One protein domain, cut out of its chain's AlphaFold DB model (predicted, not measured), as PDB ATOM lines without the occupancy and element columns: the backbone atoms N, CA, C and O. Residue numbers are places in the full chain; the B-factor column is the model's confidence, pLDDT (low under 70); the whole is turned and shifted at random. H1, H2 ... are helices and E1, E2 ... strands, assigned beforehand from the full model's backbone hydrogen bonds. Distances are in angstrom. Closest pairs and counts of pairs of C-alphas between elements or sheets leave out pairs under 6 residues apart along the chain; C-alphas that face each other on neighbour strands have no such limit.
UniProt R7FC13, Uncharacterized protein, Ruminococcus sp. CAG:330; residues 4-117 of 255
ATOM      1  N   GLU A   4     -54.283 -81.468   6.995       90.56
ATOM      2  CA  GLU A   4     -53.999 -80.702   8.213       90.56
ATOM      3  C   GLU A   4     -54.141 -81.579   9.461       90.56
ATOM      4  O   GLU A   4     -53.318 -81.517  10.373       90.56
ATOM      5  N   LYS A   5     -55.151 -82.459   9.473       90.44
ATOM      6  CA  LYS A   5     -55.370 -83.408  10.566       90.44
ATOM      7  C   LYS A   5     -54.258 -84.453  10.618       90.44
ATOM      8  O   LYS A   5     -53.740 -84.711  11.698       90.44
ATOM      9  N   VAL A   6     -53.878 -85.011   9.468       91.44
ATOM     10  CA  VAL A   6     -52.773 -85.981   9.358       91.44
ATOM     11  C   VAL A   6     -51.476 -85.377   9.898       91.44
ATOM     12  O   VAL A   6     -50.847 -85.947  10.784       91.44
ATOM     13  N   MET A   7     -51.107 -84.190   9.418       93.44
ATOM     14  CA  MET A   7     -49.854 -83.527   9.787       93.44
ATOM     15  C   MET A   7     -49.832 -83.099  11.258       93.44
ATOM     16  O   MET A   7     -48.816 -83.269  11.936       93.44
ATOM     17  N   SER A   8     -50.959 -82.604  11.780       92.06
ATOM     18  CA  SER A   8     -51.100 -82.283  13.202       92.06
ATOM     19  C   SER A   8     -50.970 -83.523  14.086       92.06
ATOM     20  O   SER A   8     -50.322 -83.459  15.129       92.06
ATOM     21  N   GLU A   9     -51.576 -84.645  13.689       91.31
ATOM     22  CA  GLU A   9     -51.509 -85.897  14.441       91.31
ATOM     23  C   GLU A   9     -50.078 -86.446  14.462       91.31
ATOM     24  O   GLU A   9     -49.574 -86.772  15.533       91.31
ATOM     25  N   LEU A  10     -49.371 -86.425  13.328       90.56
ATOM     26  CA  LEU A  10     -47.951 -86.788  13.251       90.56
ATOM     27  C   LEU A  10     -47.090 -85.966  14.214       90.56
ATOM     28  O   LEU A  10     -46.370 -86.534  15.034       90.56
ATOM     29  N   LYS A  11     -47.196 -84.633  14.150       92.38
ATOM     30  CA  LYS A  11     -46.447 -83.722  15.031       92.38
ATOM     31  C   LYS A  11     -46.706 -84.018  16.501       92.38
ATOM     32  O   LYS A  11     -45.765 -84.060  17.288       92.38
ATOM     33  N   GLN A  12     -47.971 -84.234  16.861       91.06
ATOM     34  CA  GLN A  12     -48.347 -84.565  18.227       91.06
ATOM     35  C   GLN A  12     -47.691 -85.875  18.679       91.06
ATOM     36  O   GLN A  12     -47.082 -85.899  19.744       91.06
ATOM     37  N   ARG A  13     -47.772 -86.946  17.878       87.12
ATOM     38  CA  ARG A  13     -47.205 -88.255  18.245       87.12
ATOM     39  C   ARG A  13     -45.687 -88.233  18.362       87.12
ATOM     40  O   ARG A  13     -45.142 -88.815  19.290       87.12
ATOM     41  N   ILE A  14     -45.007 -87.538  17.457       88.75
ATOM     42  CA  ILE A  14     -43.545 -87.397  17.487       88.75
ATOM     43  C   ILE A  14     -43.095 -86.647  18.743       88.75
ATOM     44  O   ILE A  14     -42.139 -87.063  19.396       88.75
ATOM     45  N   ALA A  15     -43.809 -85.579  19.114       89.88
ATOM     46  CA  ALA A  15     -43.536 -84.845  20.345       89.88
ATOM     47  C   ALA A  15     -43.831 -85.687  21.601       89.88
ATOM     48  O   ALA A  15     -43.055 -85.663  22.551       89.88
ATOM     49  N   GLU A  16     -44.922 -86.466  21.609       87.88
ATOM     50  CA  GLU A  16     -45.244 -87.415  22.691       87.88
ATOM     51  C   GLU A  16     -44.148 -88.484  22.867       87.88
ATOM     52  O   GLU A  16     -43.862 -88.882  23.996       87.88
ATOM     53  N   ALA A  17     -43.504 -88.895  21.771       82.81
ATOM     54  CA  ALA A  17     -42.390 -89.842  21.761       82.81
ATOM     55  C   ALA A  17     -41.026 -89.218  22.127       82.81
ATOM     56  O   ALA A  17     -40.055 -89.947  22.314       82.81
ATOM     57  N   GLY A  18     -40.930 -87.884  22.219       86.38
ATOM     58  CA  GLY A  18     -39.665 -87.173  22.447       86.38
ATOM     59  C   GLY A  18     -38.676 -87.287  21.282       86.38
ATOM     60  O   GLY A  18     -37.466 -87.330  21.501       86.38
ATOM     61  N   LEU A  19     -39.189 -87.396  20.052       86.19
ATOM     62  CA  LEU A  19     -38.395 -87.574  18.829       86.19
ATOM     63  C   LEU A  19     -38.387 -86.326  17.937       86.19
ATOM     64  O   LEU A  19     -37.958 -86.390  16.787       86.19
ATOM     65  N   ASP A  20     -38.848 -85.189  18.448       86.94
ATOM     66  CA  ASP A  20     -38.960 -83.916  17.734       86.94
ATOM     67  C   ASP A  20     -37.607 -83.321  17.304       86.94
ATOM     68  O   ASP A  20     -37.547 -82.584  16.318       86.94
ATOM     69  N   ASP A  21     -36.516 -83.710  17.965       84.94
ATOM     70  CA  ASP A  21     -35.147 -83.359  17.566       84.94
ATOM     71  C   ASP A  21     -34.623 -84.188  16.370       84.94
ATOM     72  O   ASP A  21     -33.624 -83.815  15.749       84.94
ATOM     73  N   PHE A  22     -35.283 -85.305  16.036       82.69
ATOM     74  CA  PHE A  22     -34.828 -86.274  15.027       82.69
ATOM     75  C   PHE A  22     -35.783 -86.397  13.837       82.69
ATOM     76  O   PHE A  22     -35.336 -86.532  12.699       82.69
ATOM     77  N   ILE A  23     -37.091 -86.329  14.088       87.62
ATOM     78  CA  ILE A  23     -38.138 -86.491  13.080       87.62
ATOM     79  C   ILE A  23     -38.773 -85.131  12.813       87.62
ATOM     80  O   ILE A  23     -39.448 -84.549  13.662       87.62
ATOM     81  N   SER A  24     -38.605 -84.639  11.589       91.88
ATOM     82  CA  SER A  24     -39.174 -83.358  11.170       91.88
ATOM     83  C   SER A  24     -40.454 -83.552  10.356       91.88
ATOM     84  O   SER A  24     -40.489 -84.334   9.411       91.88
ATOM     85  N   VAL A  25     -41.510 -82.807  10.700       93.50
ATOM     86  CA  VAL A  25     -42.785 -82.800   9.961       93.50
ATOM     87  C   VAL A  25     -42.982 -81.457   9.277       93.50
ATOM     88  O   VAL A  25     -43.097 -80.425   9.947       93.50
ATOM     89  N   ASN A  26     -43.067 -81.467   7.950       92.69
ATOM     90  CA  ASN A  26     -43.140 -80.261   7.142       92.69
ATOM     91  C   ASN A  26     -44.437 -80.168   6.332       92.69
ATOM     92  O   ASN A  26     -44.700 -80.977   5.446       92.69
ATOM     93  N   GLU A  27     -45.241 -79.153   6.642       92.25
ATOM     94  CA  GLU A  27     -46.521 -78.883   5.973       92.25
ATOM     95  C   GLU A  27     -46.369 -77.988   4.738       92.25
ATOM     96  O   GLU A  27     -47.268 -77.953   3.896       92.25
ATOM     97  N   ASP A  28     -45.240 -77.280   4.607       91.44
ATOM     98  CA  ASP A  28     -44.971 -76.467   3.427       91.44
ATOM     99  C   ASP A  28     -44.711 -77.403   2.236       91.44
ATOM    100  O   ASP A  28     -43.779 -78.211   2.244       91.44
ATOM    101  N   VAL A  29     -45.525 -77.270   1.187       90.44
ATOM    102  CA  VAL A  29     -45.459 -78.126  -0.006       90.44
ATOM    103  C   VAL A  29     -44.048 -78.126  -0.604       90.44
ATOM    104  O   VAL A  29     -43.473 -77.072  -0.878       90.44
ATOM    105  N   ASN A  30     -43.514 -79.324  -0.847       91.25
ATOM    106  CA  ASN A  30     -42.187 -79.607  -1.401       91.25
ATOM    107  C   ASN A  30     -41.000 -79.119  -0.552       91.25
ATOM    108  O   ASN A  30     -39.856 -79.178  -1.010       91.25
ATOM    109  N   LYS A  31     -41.226 -78.660   0.684       93.19
ATOM    110  CA  LYS A  31     -40.142 -78.321   1.608       93.19
ATOM    111  C   LYS A  31     -39.713 -79.575   2.364       93.19
ATOM    112  O   LYS A  31     -40.538 -80.288   2.923       93.19
ATOM    113  N   MET A  32     -38.406 -79.822   2.383       91.44
ATOM    114  CA  MET A  32     -37.840 -81.050   2.941       91.44
ATOM    115  C   MET A  32     -38.149 -81.218   4.431       91.44
ATOM    116  O   MET A  32     -38.145 -80.250   5.198       91.44
ATOM    117  N   GLY A  33     -38.394 -82.464   4.807       90.62
ATOM    118  CA  GLY A  33     -38.580 -82.962   6.162       90.62
ATOM    119  C   GLY A  33     -38.633 -84.488   6.122       90.62
ATOM    120  O   GLY A  33     -38.756 -85.057   5.037       90.62
ATOM    121  N   THR A  34     -38.561 -85.131   7.286       90.44
ATOM    122  CA  THR A  34     -38.706 -86.590   7.406       90.44
ATOM    123  C   THR A  34     -40.082 -87.004   6.908       90.44
ATOM    124  O   THR A  34     -40.197 -87.825   6.014       90.44
ATOM    125  N   PHE A  35     -41.129 -86.350   7.414       93.06
ATOM    126  CA  PHE A  35     -42.481 -86.421   6.870       93.06
ATOM    127  C   PHE A  35     -42.812 -85.098   6.193       93.06
ATOM    128  O   PHE A  35     -42.707 -84.034   6.810       93.06
ATOM    129  N   MET A  36     -43.223 -85.142   4.931       94.81
ATOM    130  CA  MET A  36     -43.452 -83.929   4.154       94.81
ATOM    131  C   MET A  36     -44.639 -84.037   3.202       94.81
ATOM    132  O   MET A  36     -45.076 -85.122   2.813       94.81
ATOM    133  N   VAL A  37     -45.149 -82.871   2.807       94.38
ATOM    134  CA  VAL A  37     -46.135 -82.742   1.734       94.38
ATOM    135  C   VAL A  37     -45.393 -82.633   0.413       94.38
ATOM    136  O   VAL A  37     -44.695 -81.649   0.168       94.38
ATOM    137  N   TYR A  38     -45.565 -83.619  -0.459       92.44
ATOM    138  CA  TYR A  38     -45.045 -83.581  -1.819       92.44
ATOM    139  C   TYR A  38     -46.173 -83.302  -2.807       92.44
ATOM    140  O   TYR A  38     -47.226 -83.924  -2.755       92.44
ATOM    141  N   ARG A  39     -45.962 -82.384  -3.743       89.56
ATOM    142  CA  ARG A  39     -46.864 -82.154  -4.869       89.56
ATOM    143  C   ARG A  39     -46.044 -82.159  -6.144       89.56
ATOM    144  O   ARG A  39     -45.240 -81.248  -6.372       89.56
ATOM    145  N   ASP A  40     -46.293 -83.158  -6.982       81.38
ATOM    146  CA  ASP A  40     -45.744 -83.188  -8.333       81.38
ATOM    147  C   ASP A  40     -46.375 -82.079  -9.194       81.38
ATOM    148  O   ASP A  40     -47.559 -81.748  -9.078       81.38
ATOM    149  N   HIS A  41     -45.566 -81.504 -10.081       74.31
ATOM    150  CA  HIS A  41     -45.973 -80.392 -10.934       74.31
ATOM    151  C   HIS A  41     -47.019 -80.782 -11.989       74.31
ATOM    152  O   HIS A  41     -47.728 -79.896 -12.466       74.31
ATOM    153  N   GLN A  42     -47.121 -82.061 -12.366       71.00
ATOM    154  CA  GLN A  42     -48.070 -82.532 -13.376       71.00
ATOM    155  C   GLN A  42     -49.394 -82.965 -12.750       71.00
ATOM    156  O   GLN A  42     -50.450 -82.554 -13.224       71.00
ATOM    157  N   SER A  43     -49.352 -83.762 -11.679       69.69
ATOM    158  CA  SER A  43     -50.582 -84.274 -11.056       69.69
ATOM    159  C   SER A  43     -51.331 -83.225 -10.230       69.69
ATOM    160  O   SER A  43     -52.535 -83.361 -10.038       69.69
ATOM    161  N   LYS A  44     -50.640 -82.196  -9.708       78.50
ATOM    162  CA  LYS A  44     -51.143 -81.248  -8.687       78.50
ATOM    163  C   LYS A  44     -51.677 -81.910  -7.396       78.50
ATOM    164  O   LYS A  44     -52.038 -81.190  -6.461       78.50
ATOM    165  N   VAL A  45     -51.680 -83.240  -7.293       83.69
ATOM    166  CA  VAL A  45     -52.140 -83.985  -6.118       83.69
ATOM    167  C   VAL A  45     -51.114 -83.849  -4.998       83.69
ATOM    168  O   VAL A  45     -49.913 -83.998  -5.218       83.69
ATOM    169  N   GLU A  46     -51.592 -83.546  -3.790       90.25
ATOM    170  CA  GLU A  46     -50.758 -83.569  -2.590       90.25
ATOM    171  C   GLU A  46     -50.609 -85.011  -2.091       90.25
ATOM    172  O   GLU A  46     -51.582 -85.696  -1.766       90.25
ATOM    173  N   MET A  47     -49.363 -85.453  -2.029       92.12
ATOM    174  CA  MET A  47     -48.910 -86.765  -1.596       92.12
ATOM    175  C   MET A  47     -48.246 -86.642  -0.228       92.12
ATOM    176  O   MET A  47     -47.478 -85.709   0.023       92.12
ATOM    177  N   PHE A  48     -48.499 -87.618   0.631       93.75
ATOM    178  CA  PHE A  48     -47.652 -87.886   1.775       93.75
ATOM    179  C   PHE A  48     -46.320 -88.456   1.279       93.75
ATOM    180  O   PHE A  48     -46.301 -89.377   0.456       93.75
ATOM    181  N   ALA A  49     -45.216 -87.889   1.752       92.44
ATOM    182  CA  ALA A  49     -43.876 -88.273   1.346       92.44
ATOM    183  C   ALA A  49     -42.951 -88.414   2.550       92.44
ATOM    184  O   ALA A  49     -43.121 -87.730   3.565       92.44
ATOM    185  N   VAL A  50     -41.956 -89.284   2.390       89.94
ATOM    186  CA  VAL A  50     -40.913 -89.525   3.383       89.94
ATOM    187  C   VAL A  50     -39.552 -89.291   2.750       89.94
ATOM    188  O   VAL A  50     -39.270 -89.861   1.701       89.94
ATOM    189  N   ASP A  51     -38.742 -88.411   3.340       86.56
ATOM    190  CA  ASP A  51     -37.405 -88.044   2.842       86.56
ATOM    191  C   ASP A  51     -37.368 -87.690   1.342       86.56
ATOM    192  O   ASP A  51     -36.416 -87.970   0.613       86.56
ATOM    193  N   GLY A  52     -38.438 -87.047   0.867       85.31
ATOM    194  CA  GLY A  52     -38.609 -86.654  -0.532       85.31
ATOM    195  C   GLY A  52     -39.173 -87.738  -1.455       85.31
ATOM    196  O   GLY A  52     -39.492 -87.416  -2.599       85.31
ATOM    197  N   GLU A  53     -39.354 -88.975  -0.984       88.06
ATOM    198  CA  GLU A  53     -39.997 -90.059  -1.732       88.06
ATOM    199  C   GLU A  53     -41.528 -89.983  -1.556       88.06
ATOM    200  O   GLU A  53     -42.034 -90.156  -0.440       88.06
ATOM    201  N   PRO A  54     -42.308 -89.712  -2.620       89.75
ATOM    202  CA  PRO A  54     -43.764 -89.692  -2.538       89.75
ATOM    203  C   PRO A  54     -44.325 -91.102  -2.358       89.75
ATOM    204  O   PRO A  54     -44.099 -91.979  -3.191       89.75
ATOM    205  N   LEU A  55     -45.116 -91.300  -1.302       91.38
ATOM    206  CA  LEU A  55     -45.657 -92.611  -0.958       91.38
ATOM    207  C   LEU A  55     -47.092 -92.791  -1.437       91.38
ATOM    208  O   LEU A  55     -47.346 -93.694  -2.224       91.38
ATOM    209  N   PHE A  56     -48.027 -91.947  -0.999       91.94
ATOM    210  CA  PHE A  56     -49.443 -92.038  -1.381       91.94
ATOM    211  C   PHE A  56     -50.167 -90.692  -1.225       91.94
ATOM    212  O   PHE A  56     -49.718 -89.848  -0.451       91.94
ATOM    213  N   PRO A  57     -51.282 -90.451  -1.939       91.44
ATOM    214  CA  PRO A  57     -52.088 -89.235  -1.791       91.44
ATOM    215  C   PRO A  57     -52.606 -89.051  -0.359       91.44
ATOM    216  O   PRO A  57     -52.989 -90.027   0.280       91.44
ATOM    217  N   PHE A  58     -52.711 -87.813   0.140       91.19
ATOM    218  CA  PHE A  58     -53.318 -87.574   1.466       91.19
ATOM    219  C   PHE A  58     -54.770 -88.065   1.546       91.19
ATOM    220  O   PHE A  58     -55.185 -88.622   2.564       91.19
ATOM    221  N   ASP A  59     -55.511 -87.937   0.446       88.38
ATOM    222  CA  ASP A  59     -56.892 -88.413   0.320       88.38
ATOM    223  C   ASP A  59     -57.027 -89.934   0.479       88.38
ATOM    224  O   ASP A  59     -58.122 -90.426   0.755       88.38
ATOM    225  N   ALA A  60     -55.932 -90.682   0.320       91.75
ATOM    226  CA  ALA A  60     -55.917 -92.124   0.511       91.75
ATOM    227  C   ALA A  60     -55.960 -92.532   1.989       91.75
ATOM    228  O   ALA A  60     -56.384 -93.645   2.288       91.75
ATOM    229  N   ILE A  61     -55.547 -91.653   2.908       92.94
ATOM    230  CA  ILE A  61     -55.413 -91.965   4.335       92.94
ATOM    231  C   ILE A  61     -56.793 -91.957   4.990       92.94
ATOM    232  O   ILE A  61     -57.439 -90.908   5.112       92.94
ATOM    233  N   THR A  62     -57.249 -93.114   5.455       90.25
ATOM    234  CA  THR A  62     -58.521 -93.255   6.176       90.25
ATOM    235  C   THR A  62     -58.327 -93.103   7.680       90.25
ATOM    236  O   THR A  62     -59.186 -92.512   8.339       90.25
ATOM    237  N   ASN A  63     -57.186 -93.557   8.202       89.31
ATOM    238  CA  ASN A  63     -56.848 -93.520   9.620       89.31
ATOM    239  C   ASN A  63     -55.328 -93.604   9.843       89.31
ATOM    240  O   ASN A  63     -54.580 -94.028   8.961       89.31
ATOM    241  N   ILE A  64     -54.881 -93.231  11.044       89.12
ATOM    242  CA  ILE A  64     -53.483 -93.314  11.471       89.12
ATOM    243  C   ILE A  64     -53.421 -93.970  12.849       89.12
ATOM    244  O   ILE A  64     -54.105 -93.550  13.782       89.12
ATOM    245  N   LEU A  65     -52.571 -94.982  12.991       86.75
ATOM    246  CA  LEU A  65     -52.296 -95.672  14.246       86.75
ATOM    247  C   LEU A  65     -50.817 -95.514  14.630       86.75
ATOM    248  O   LEU A  65     -49.939 -95.453  13.770       86.75
ATOM    249  N   TYR A  66     -50.553 -95.460  15.937       78.25
ATOM    250  CA  TYR A  66     -49.223 -95.244  16.519       78.25
ATOM    251  C   TYR A  66     -48.994 -96.141  17.749       78.25
ATOM    252  O   TYR A  66     -49.933 -96.325  18.541       78.25
ATOM    253  N   ASP A  67     -47.742 -96.599  17.895       68.88
ATOM    254  CA  ASP A  67     -47.161 -97.372  19.017       68.88
ATOM    255  C   ASP A  67     -47.839 -98.727  19.302       68.88
ATOM    256  O   ASP A  67     -48.570 -99.218  18.445       68.88
ATOM    257  N   ASP A  68     -47.573 -99.334  20.466       56.16
ATOM    258  CA  ASP A  68     -47.991-100.604  21.101       56.16
ATOM    259  C   ASP A  68     -49.419-101.130  20.830       56.16
ATOM    260  O   ASP A  68     -49.737-102.283  21.126       56.16
ATOM    261  N   ARG A  69     -50.256-100.343  20.154       52.91
ATOM    262  CA  ARG A  69     -51.495-100.757  19.476       52.91
ATOM    263  C   ARG A  69     -51.264-101.476  18.139       52.91
ATOM    264  O   ARG A  69     -52.178-102.124  17.636       52.91
ATOM    265  N   ILE A  70     -50.068-101.383  17.558       60.97
ATOM    266  CA  ILE A  70     -49.631-102.178  16.407       60.97
ATOM    267  C   ILE A  70     -49.149-103.529  16.962       60.97
ATOM    268  O   ILE A  70     -47.948-103.794  17.035       60.97
ATOM    269  N   GLU A  71     -50.088-104.354  17.445       50.78
ATOM    270  CA  GLU A  71     -49.793-105.673  18.019       50.78
ATOM    271  C   GLU A  71     -48.928-106.499  17.054       50.78
ATOM    272  O   GLU A  71     -49.334-106.790  15.930       50.78
ATOM    273  N   SER A  72     -47.721-106.845  17.520       49.38
ATOM    274  CA  SER A  72     -46.791-107.861  17.007       49.38
ATOM    275  C   SER A  72     -47.018-108.322  15.558       49.38
ATOM    276  O   SER A  72     -47.307-109.493  15.304       49.38
ATOM    277  N   MET A  73     -46.855-107.431  14.582       52.50
ATOM    278  CA  MET A  73     -46.665-107.878  13.207       52.50
ATOM    279  C   MET A  73     -45.252-108.461  13.101       52.50
ATOM    280  O   MET A  73     -44.290-107.854  13.556       52.50
ATOM    281  N   HIS A  74     -45.143-109.675  12.559       49.72
ATOM    282  CA  HIS A  74     -43.984-110.585  12.579       49.72
ATOM    283  C   HIS A  74     -42.668-110.083  11.928       49.72
ATOM    284  O   HIS A  74     -41.810-110.896  11.591       49.72
ATOM    285  N   TYR A  75     -42.492-108.775  11.739       52.69
ATOM    286  CA  TYR A  75     -41.412-108.154  10.967       52.69
ATOM    287  C   TYR A  75     -40.753-106.967  11.692       52.69
ATOM    288  O   TYR A  75     -40.289-106.038  11.041       52.69
ATOM    289  N   CYS A  76     -40.713-106.972  13.028       52.47
ATOM    290  CA  CYS A  76     -39.975-105.951  13.777       52.47
ATOM    291  C   CYS A  76     -38.468-106.060  13.503       52.47
ATOM    292  O   CYS A  76     -37.902-107.153  13.616       52.47
ATOM    293  N   THR A  77     -37.812-104.930  13.230       53.94
ATOM    294  CA  THR A  77     -36.383-104.810  13.535       53.94
ATOM    295  C   THR A  77     -36.227-104.809  15.061       53.94
ATOM    296  O   THR A  77     -37.132-104.391  15.783       53.94
ATOM    297  N   GLU A  78     -35.140-105.366  15.595       55.91
ATOM    298  CA  GLU A  78     -34.996-105.570  17.050       55.91
ATOM    299  C   GLU A  78     -34.915-104.247  17.853       55.91
ATOM    300  O   GLU A  78     -35.052-104.278  19.075       55.91
ATOM    301  N   GLU A  79     -34.763-103.092  17.184       65.88
ATOM    302  CA  GLU A  79     -34.551-101.758  17.778       65.88
ATOM    303  C   GLU A  79     -35.375-100.663  17.052       65.88
ATOM    304  O   GLU A  79     -34.835 -99.746  16.429       65.88
ATOM    305  N   THR A  80     -36.709-100.768  17.096       73.44
ATOM    306  CA  THR A  80     -37.635 -99.747  16.564       73.44
ATOM    307  C   THR A  80     -37.735 -98.530  17.500       73.44
ATOM    308  O   THR A  80     -38.135 -98.677  18.654       73.44
ATOM    309  N   ALA A  81     -37.457 -97.324  16.993       75.94
ATOM    310  CA  ALA A  81     -37.582 -96.059  17.730       75.94
ATOM    311  C   ALA A  81     -38.952 -95.386  17.530       75.94
ATOM    312  O   ALA A  81     -39.508 -94.799  18.457       75.94
ATOM    313  N   PHE A  82     -39.522 -95.478  16.325       80.62
ATOM    314  CA  PHE A  82     -40.828 -94.909  15.994       80.62
ATOM    315  C   PHE A  82     -41.526 -95.759  14.937       80.62
ATOM    316  O   PHE A  82     -40.920 -96.141  13.940       80.62
ATOM    317  N   ARG A  83     -42.821 -96.028  15.127       83.88
ATOM    318  CA  ARG A  83     -43.632 -96.760  14.153       83.88
ATOM    319  C   ARG A  83     -44.982 -96.103  13.964       83.88
ATOM    320  O   ARG A  83     -45.683 -95.805  14.929       83.88
ATOM    321  N   ILE A  84     -45.372 -95.977  12.707       87.75
ATOM    322  CA  ILE A  84     -46.677 -95.485  12.304       87.75
ATOM    323  C   ILE A  84     -47.317 -96.439  11.307       87.75
ATOM    324  O   ILE A  84     -46.647 -96.992  10.435       87.75
ATOM    325  N   LEU A  85     -48.624 -96.627  11.441       89.12
ATOM    326  CA  LEU A  85     -49.442 -97.382  10.507       89.12
ATOM    327  C   LEU A  85     -50.501 -96.451   9.921       89.12
ATOM    328  O   LEU A  85     -51.280 -95.840  10.646       89.12
ATOM    329  N   PHE A  86     -50.524 -96.366   8.599       91.88
ATOM    330  CA  PHE A  86     -51.556 -95.699   7.825       91.88
ATOM    331  C   PHE A  86     -52.544 -96.749   7.334       91.88
ATOM    332  O   PHE A  86     -52.167 -97.683   6.619       91.88
ATOM    333  N   GLU A  87     -53.806 -96.597   7.720       92.12
ATOM    334  CA  GLU A  87     -54.891 -97.295   7.042       92.12
ATOM    335  C   GLU A  87     -55.203 -96.488   5.786       92.12
ATOM    336  O   GLU A  87     -55.434 -95.273   5.839       92.12
ATOM    337  N   LEU A  88     -55.130 -97.158   4.645       93.00
ATOM    338  CA  LEU A  88     -55.333 -96.569   3.339       93.00
ATOM    339  C   LEU A  88     -56.638 -97.083   2.729       93.00
ATOM    340  O   LEU A  88     -57.191 -98.111   3.122       93.00
ATOM    341  N   TYR A  89     -57.129 -96.361   1.730       89.06
ATOM    342  CA  TYR A  89     -58.308 -96.757   0.970       89.06
ATOM    343  C   TYR A  89     -58.169 -98.172   0.372       89.06
ATOM    344  O   TYR A  89     -57.080 -98.546  -0.068       89.06
ATOM    345  N   ASN A  90     -59.281 -98.919   0.295       85.44
ATOM    346  CA  ASN A  90     -59.349-100.339  -0.100       85.44
ATOM    347  C   ASN A  90     -58.571-101.301   0.822       85.44
ATOM    348  O   ASN A  90     -57.958-102.251   0.341       85.44
ATOM    349  N   ASP A  91     -58.588-101.050   2.134       84.88
ATOM    350  CA  ASP A  91     -58.003-101.912   3.178       84.88
ATOM    351  C   ASP A  91     -56.484-102.151   3.061       84.88
ATOM    352  O   ASP A  91     -55.918-103.044   3.711       84.88
ATOM    353  N   TYR A  92     -55.810-101.324   2.260       90.19
ATOM    354  CA  TYR A  92     -54.357-101.280   2.201       90.19
ATOM    355  C   TYR A  92     -53.819-100.764   3.539       90.19
ATOM    356  O   TYR A  92     -54.355 -99.821   4.119       90.19
ATOM    357  N   LEU A  93     -52.739-101.370   4.026       91.44
ATOM    358  CA  LEU A  93     -52.029-100.883   5.210       91.44
ATOM    359  C   LEU A  93     -50.619-100.495   4.814       91.44
ATOM    360  O   LEU A  93     -49.929-101.286   4.178       91.44
ATOM    361  N   PHE A  94     -50.175 -99.319   5.233       91.00
ATOM    362  CA  PHE A  94     -48.790 -98.907   5.068       91.00
ATOM    363  C   PHE A  94     -48.162 -98.674   6.435       91.00
ATOM    364  O   PHE A  94     -48.650 -97.864   7.215       91.00
ATOM    365  N   ILE A  95     -47.080 -99.381   6.728       88.31
ATOM    366  CA  ILE A  95     -46.306 -99.216   7.953       88.31
ATOM    367  C   ILE A  95     -45.007 -98.527   7.586       88.31
ATOM    368  O   ILE A  95     -44.305 -98.988   6.690       88.31
ATOM    369  N   TYR A  96     -44.686 -97.463   8.309       87.06
ATOM    370  CA  TYR A  96     -43.376 -96.837   8.269       87.06
ATOM    371  C   TYR A  96     -42.721 -96.975   9.643       87.06
ATOM    372  O   TYR A  96     -43.347 -96.713  10.676       87.06
ATOM    373  N   GLU A  97     -41.477 -97.428   9.646       84.31
ATOM    374  CA  GLU A  97     -40.679 -97.705  10.828       84.31
ATOM    375  C   GLU A  97     -39.355 -96.951  10.747       84.31
ATOM    376  O   GLU A  97     -38.655 -97.023   9.742       84.31
ATOM    377  N   ILE A  98     -39.015 -96.264  11.833       79.62
ATOM    378  CA  ILE A  98     -37.715 -95.635  12.060       79.62
ATOM    379  C   ILE A  98     -37.065 -96.410  13.199       79.62
ATOM    380  O   ILE A  98     -37.644 -96.525  14.286       79.62
ATOM    381  N   GLY A  99     -35.877 -96.953  12.961       76.06
ATOM    382  CA  GLY A  99     -35.101 -97.681  13.959       76.06
ATOM    383  C   GLY A  99     -33.631 -97.289  13.946       76.06
ATOM    384  O   GLY A  99     -33.160 -96.578  13.057       76.06
ATOM    385  N   ASP A 100     -32.878 -97.806  14.913       68.19
ATOM    386  CA  ASP A 100     -31.449 -97.490  15.069       68.19
ATOM    387  C   ASP A 100     -30.594 -97.961  13.871       68.19
ATOM    388  O   ASP A 100     -29.482 -97.476  13.651       68.19
ATOM    389  N   GLN A 101     -31.121 -98.890  13.061       67.62
ATOM    390  CA  GLN A 101     -30.482 -99.415  11.848       67.62
ATOM    391  C   GLN A 101     -30.945 -98.736  10.548       67.62
ATOM    392  O   GLN A 101     -30.513 -99.141   9.466       67.62
ATOM    393  N   GLY A 102     -31.773 -97.694  10.648       72.88
ATOM    394  CA  GLY A 102     -32.339 -96.956   9.522       72.88
ATOM    395  C   GLY A 102     -33.843 -97.156   9.370       72.88
ATOM    396  O   GLY A 102     -34.492 -97.827  10.176       72.88
ATOM    397  N   ASP A 103     -34.377 -96.557   8.311       78.62
ATOM    398  CA  ASP A 103     -35.810 -96.523   8.050       78.62
ATOM    399  C   ASP A 103     -36.245 -97.690   7.169       78.62
ATOM    400  O   ASP A 103     -35.546 -98.088   6.235       78.62
ATOM    401  N   ALA A 104     -37.431 -98.220   7.443       80.12
ATOM    402  CA  ALA A 104     -38.037 -99.299   6.684       80.12
ATOM    403  C   ALA A 104     -39.539 -99.070   6.535       80.12
ATOM    404  O   ALA A 104     -40.188 -98.417   7.352       80.12
ATOM    405  N   TRP A 105     -40.122 -99.654   5.493       84.81
ATOM    406  CA  TRP A 105     -41.565 -99.634   5.326       84.81
ATOM    407  C   TRP A 105     -42.117-100.932   4.759       84.81
ATOM    408  O   TRP A 105     -41.430-101.689   4.064       84.81
ATOM    409  N   LEU A 106     -43.391-101.173   5.071       85.50
ATOM    410  CA  LEU A 106     -44.159-102.308   4.587       85.50
ATOM    411  C   LEU A 106     -45.515-101.861   4.051       85.50
ATOM    412  O   LEU A 106     -46.186-101.025   4.647       85.50
ATOM    413  N   LEU A 107     -45.946-102.480   2.961       86.88
ATOM    414  CA  LEU A 107     -47.268-102.300   2.378       86.88
ATOM    415  C   LEU A 107     -48.009-103.633   2.388       86.88
ATOM    416  O   LEU A 107     -47.490-104.629   1.890       86.88
ATOM    417  N   ARG A 108     -49.231-103.654   2.912       88.00
ATOM    418  CA  ARG A 108     -50.169-104.761   2.739       88.00
ATOM    419  C   ARG A 108     -51.167-104.407   1.650       88.00
ATOM    420  O   ARG A 108     -51.807-103.363   1.750       88.00
ATOM    421  N   ASN A 109     -51.313-105.276   0.657       84.81
ATOM    422  CA  ASN A 109     -52.307-105.094  -0.397       84.81
ATOM    423  C   ASN A 109     -53.703-105.614  -0.006       84.81
ATOM    424  O   ASN A 109     -53.898-106.226   1.047       84.81
ATOM    425  N   ASP A 110     -54.661-105.421  -0.911       77.88
ATOM    426  CA  ASP A 110     -56.048-105.900  -0.820       77.88
ATOM    427  C   ASP A 110     -56.183-107.437  -0.752       77.88
ATOM    428  O   ASP A 110     -57.227-107.964  -0.367       77.88
ATOM    429  N   ARG A 111     -55.119-108.182  -1.079       82.88
ATOM    430  CA  ARG A 111     -55.035-109.650  -0.958       82.88
ATOM    431  C   ARG A 111     -54.438-110.112   0.370       82.88
ATOM    432  O   ARG A 111     -54.208-111.308   0.538       82.88
ATOM    433  N   ASN A 112     -54.199-109.196   1.309       82.06
ATOM    434  CA  ASN A 112     -53.484-109.442   2.563       82.06
ATOM    435  C   ASN A 112     -52.029-109.921   2.377       82.06
ATOM    436  O   ASN A 112     -51.459-110.540   3.279       82.06
ATOM    437  N   GLU A 113     -51.407-109.630   1.234       85.44
ATOM    438  CA  GLU A 113     -49.991-109.906   0.986       85.44
ATOM    439  C   GLU A 113     -49.136-108.715   1.434       85.44
ATOM    440  O   GLU A 113     -49.480-107.565   1.165       85.44
ATOM    441  N   TRP A 114     -48.015-108.997   2.106       85.44
ATOM    442  CA  TRP A 114     -47.069-107.991   2.592       85.44
ATOM    443  C   TRP A 114     -45.895-107.802   1.631       85.44
ATOM    444  O   TRP A 114     -45.275-108.768   1.181       85.44
ATOM    445  N   PHE A 115     -45.551-106.543   1.388       84.50
ATOM    446  CA  PHE A 115     -44.433-106.098   0.568       84.50
ATOM    447  C   PHE A 115     -43.536-105.172   1.382       84.50
ATOM    448  O   PHE A 115     -44.027-104.433   2.228       84.50
ATOM    449  N   THR A 116     -42.233-105.199   1.116       81.12
ATOM    450  CA  THR A 116     -41.236-104.338   1.769       81.12
ATOM    451  C   THR A 116     -40.547-103.451   0.738       81.12
ATOM    452  O   THR A 116     -40.593-103.756  -0.456       81.12
ATOM    453  N   ASP A 117     -39.855-102.419   1.212       72.62
ATOM    454  CA  ASP A 117     -38.983-101.462   0.502       72.62
ATOM    455  C   ASP A 117     -37.994-102.006  -0.564       72.62
ATOM    456  O   ASP A 117     -37.377-101.238  -1.303       72.62
TER     457      ASP A 117
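This is residues 4 to 117 of the 255 residues of an uncharacterized protein of Ruminococcus sp. CAG:330 (UniProt R7FC13). A strongly twisted wall of five antiparallel strands, E4 to E8, has the helix H1 over one face at its E4 and E5 end. A smaller three-stranded sheet, E1 to E3, lies toward that same side of the wall, joined to it by the tight link from E3 to E4, while the long link of residues 67 to 79 swings wide between E4 and E5. The printed part has 114 residues, with one named helix followed by eight named strands; both sheets are antiparallel, in the orders E1 E2 E3 and E4 E5 E6 E7 E8, and the class is mixed, helices and strands. The whole is compact, with a radius of gyration of the C-alphas of 13.8 A and spans of 38 by 37 by 23 A.

H1, residues 4 to 16, begins at C-alpha 4 (-53.999, -80.702, 8.213) and is 18.2 A long. E1 is residues 35 to 39, E2 residues 46 to 50 and E3 residues 53 to 57. E4, residues 61 to 66, begins at C-alpha 61 (-55.413, -91.965, 4.335). E5, residues 80 to 88, is the longest strand by residues and spans 22.3 A. E6, residues 93 to 99, spans 19.3 A and E7, residues 102 to 108, spans 20.6 A. E8, residues 114 to 116, ends at C-alpha 116 (-41.236, -104.338, 1.769).

E4 to E8 form a meander, each strand the antiparallel neighbour of the one before, with E4 and E8 as edge strands. N 65 and O 85 of the hairpin E4 and E5 are 2.8 A apart, within hydrogen-bond range, as are N 86 and O 94 of E5 and E6, 2.8 A, N 95 and O 106 of E6 and E7, 2.8 A, and N 107 and O 115 of E7 and E8, 2.8 A. H1 is on this sheet at a height of 10.1 A, over E4 and E5, and runs along the strands, at 5 degrees to E4 on the local plane. The closest C-alphas of H1 and E4 are those of Arg 13 and Tyr 66, 7.5 A apart. In H1 every O i to N i+4 pair is within hydrogen-bond range. E1, E2 and E3 form a second meander, with N 36 and O 49 2.9 A apart and N 48 and O 56 2.8 A apart. H1 only grazes this sheet, with its residues 6 to 11. E3 and E4 meet only through their link, and E2 and E5, for instance, are apart. Residues 25 to 26 pair in parallel with residues 35 to 36 of E1.

The C-alphas of Gln 42 and Glu 78, the two farthest apart, are 40.3 A from each other. The printed part has no cut. The links from H1 to E1 and from E4 to E5 are long. The mean pLDDT of the printed part is 83.1; residue 43, residues 67 to 79 and residues 100 to 101 are under 70.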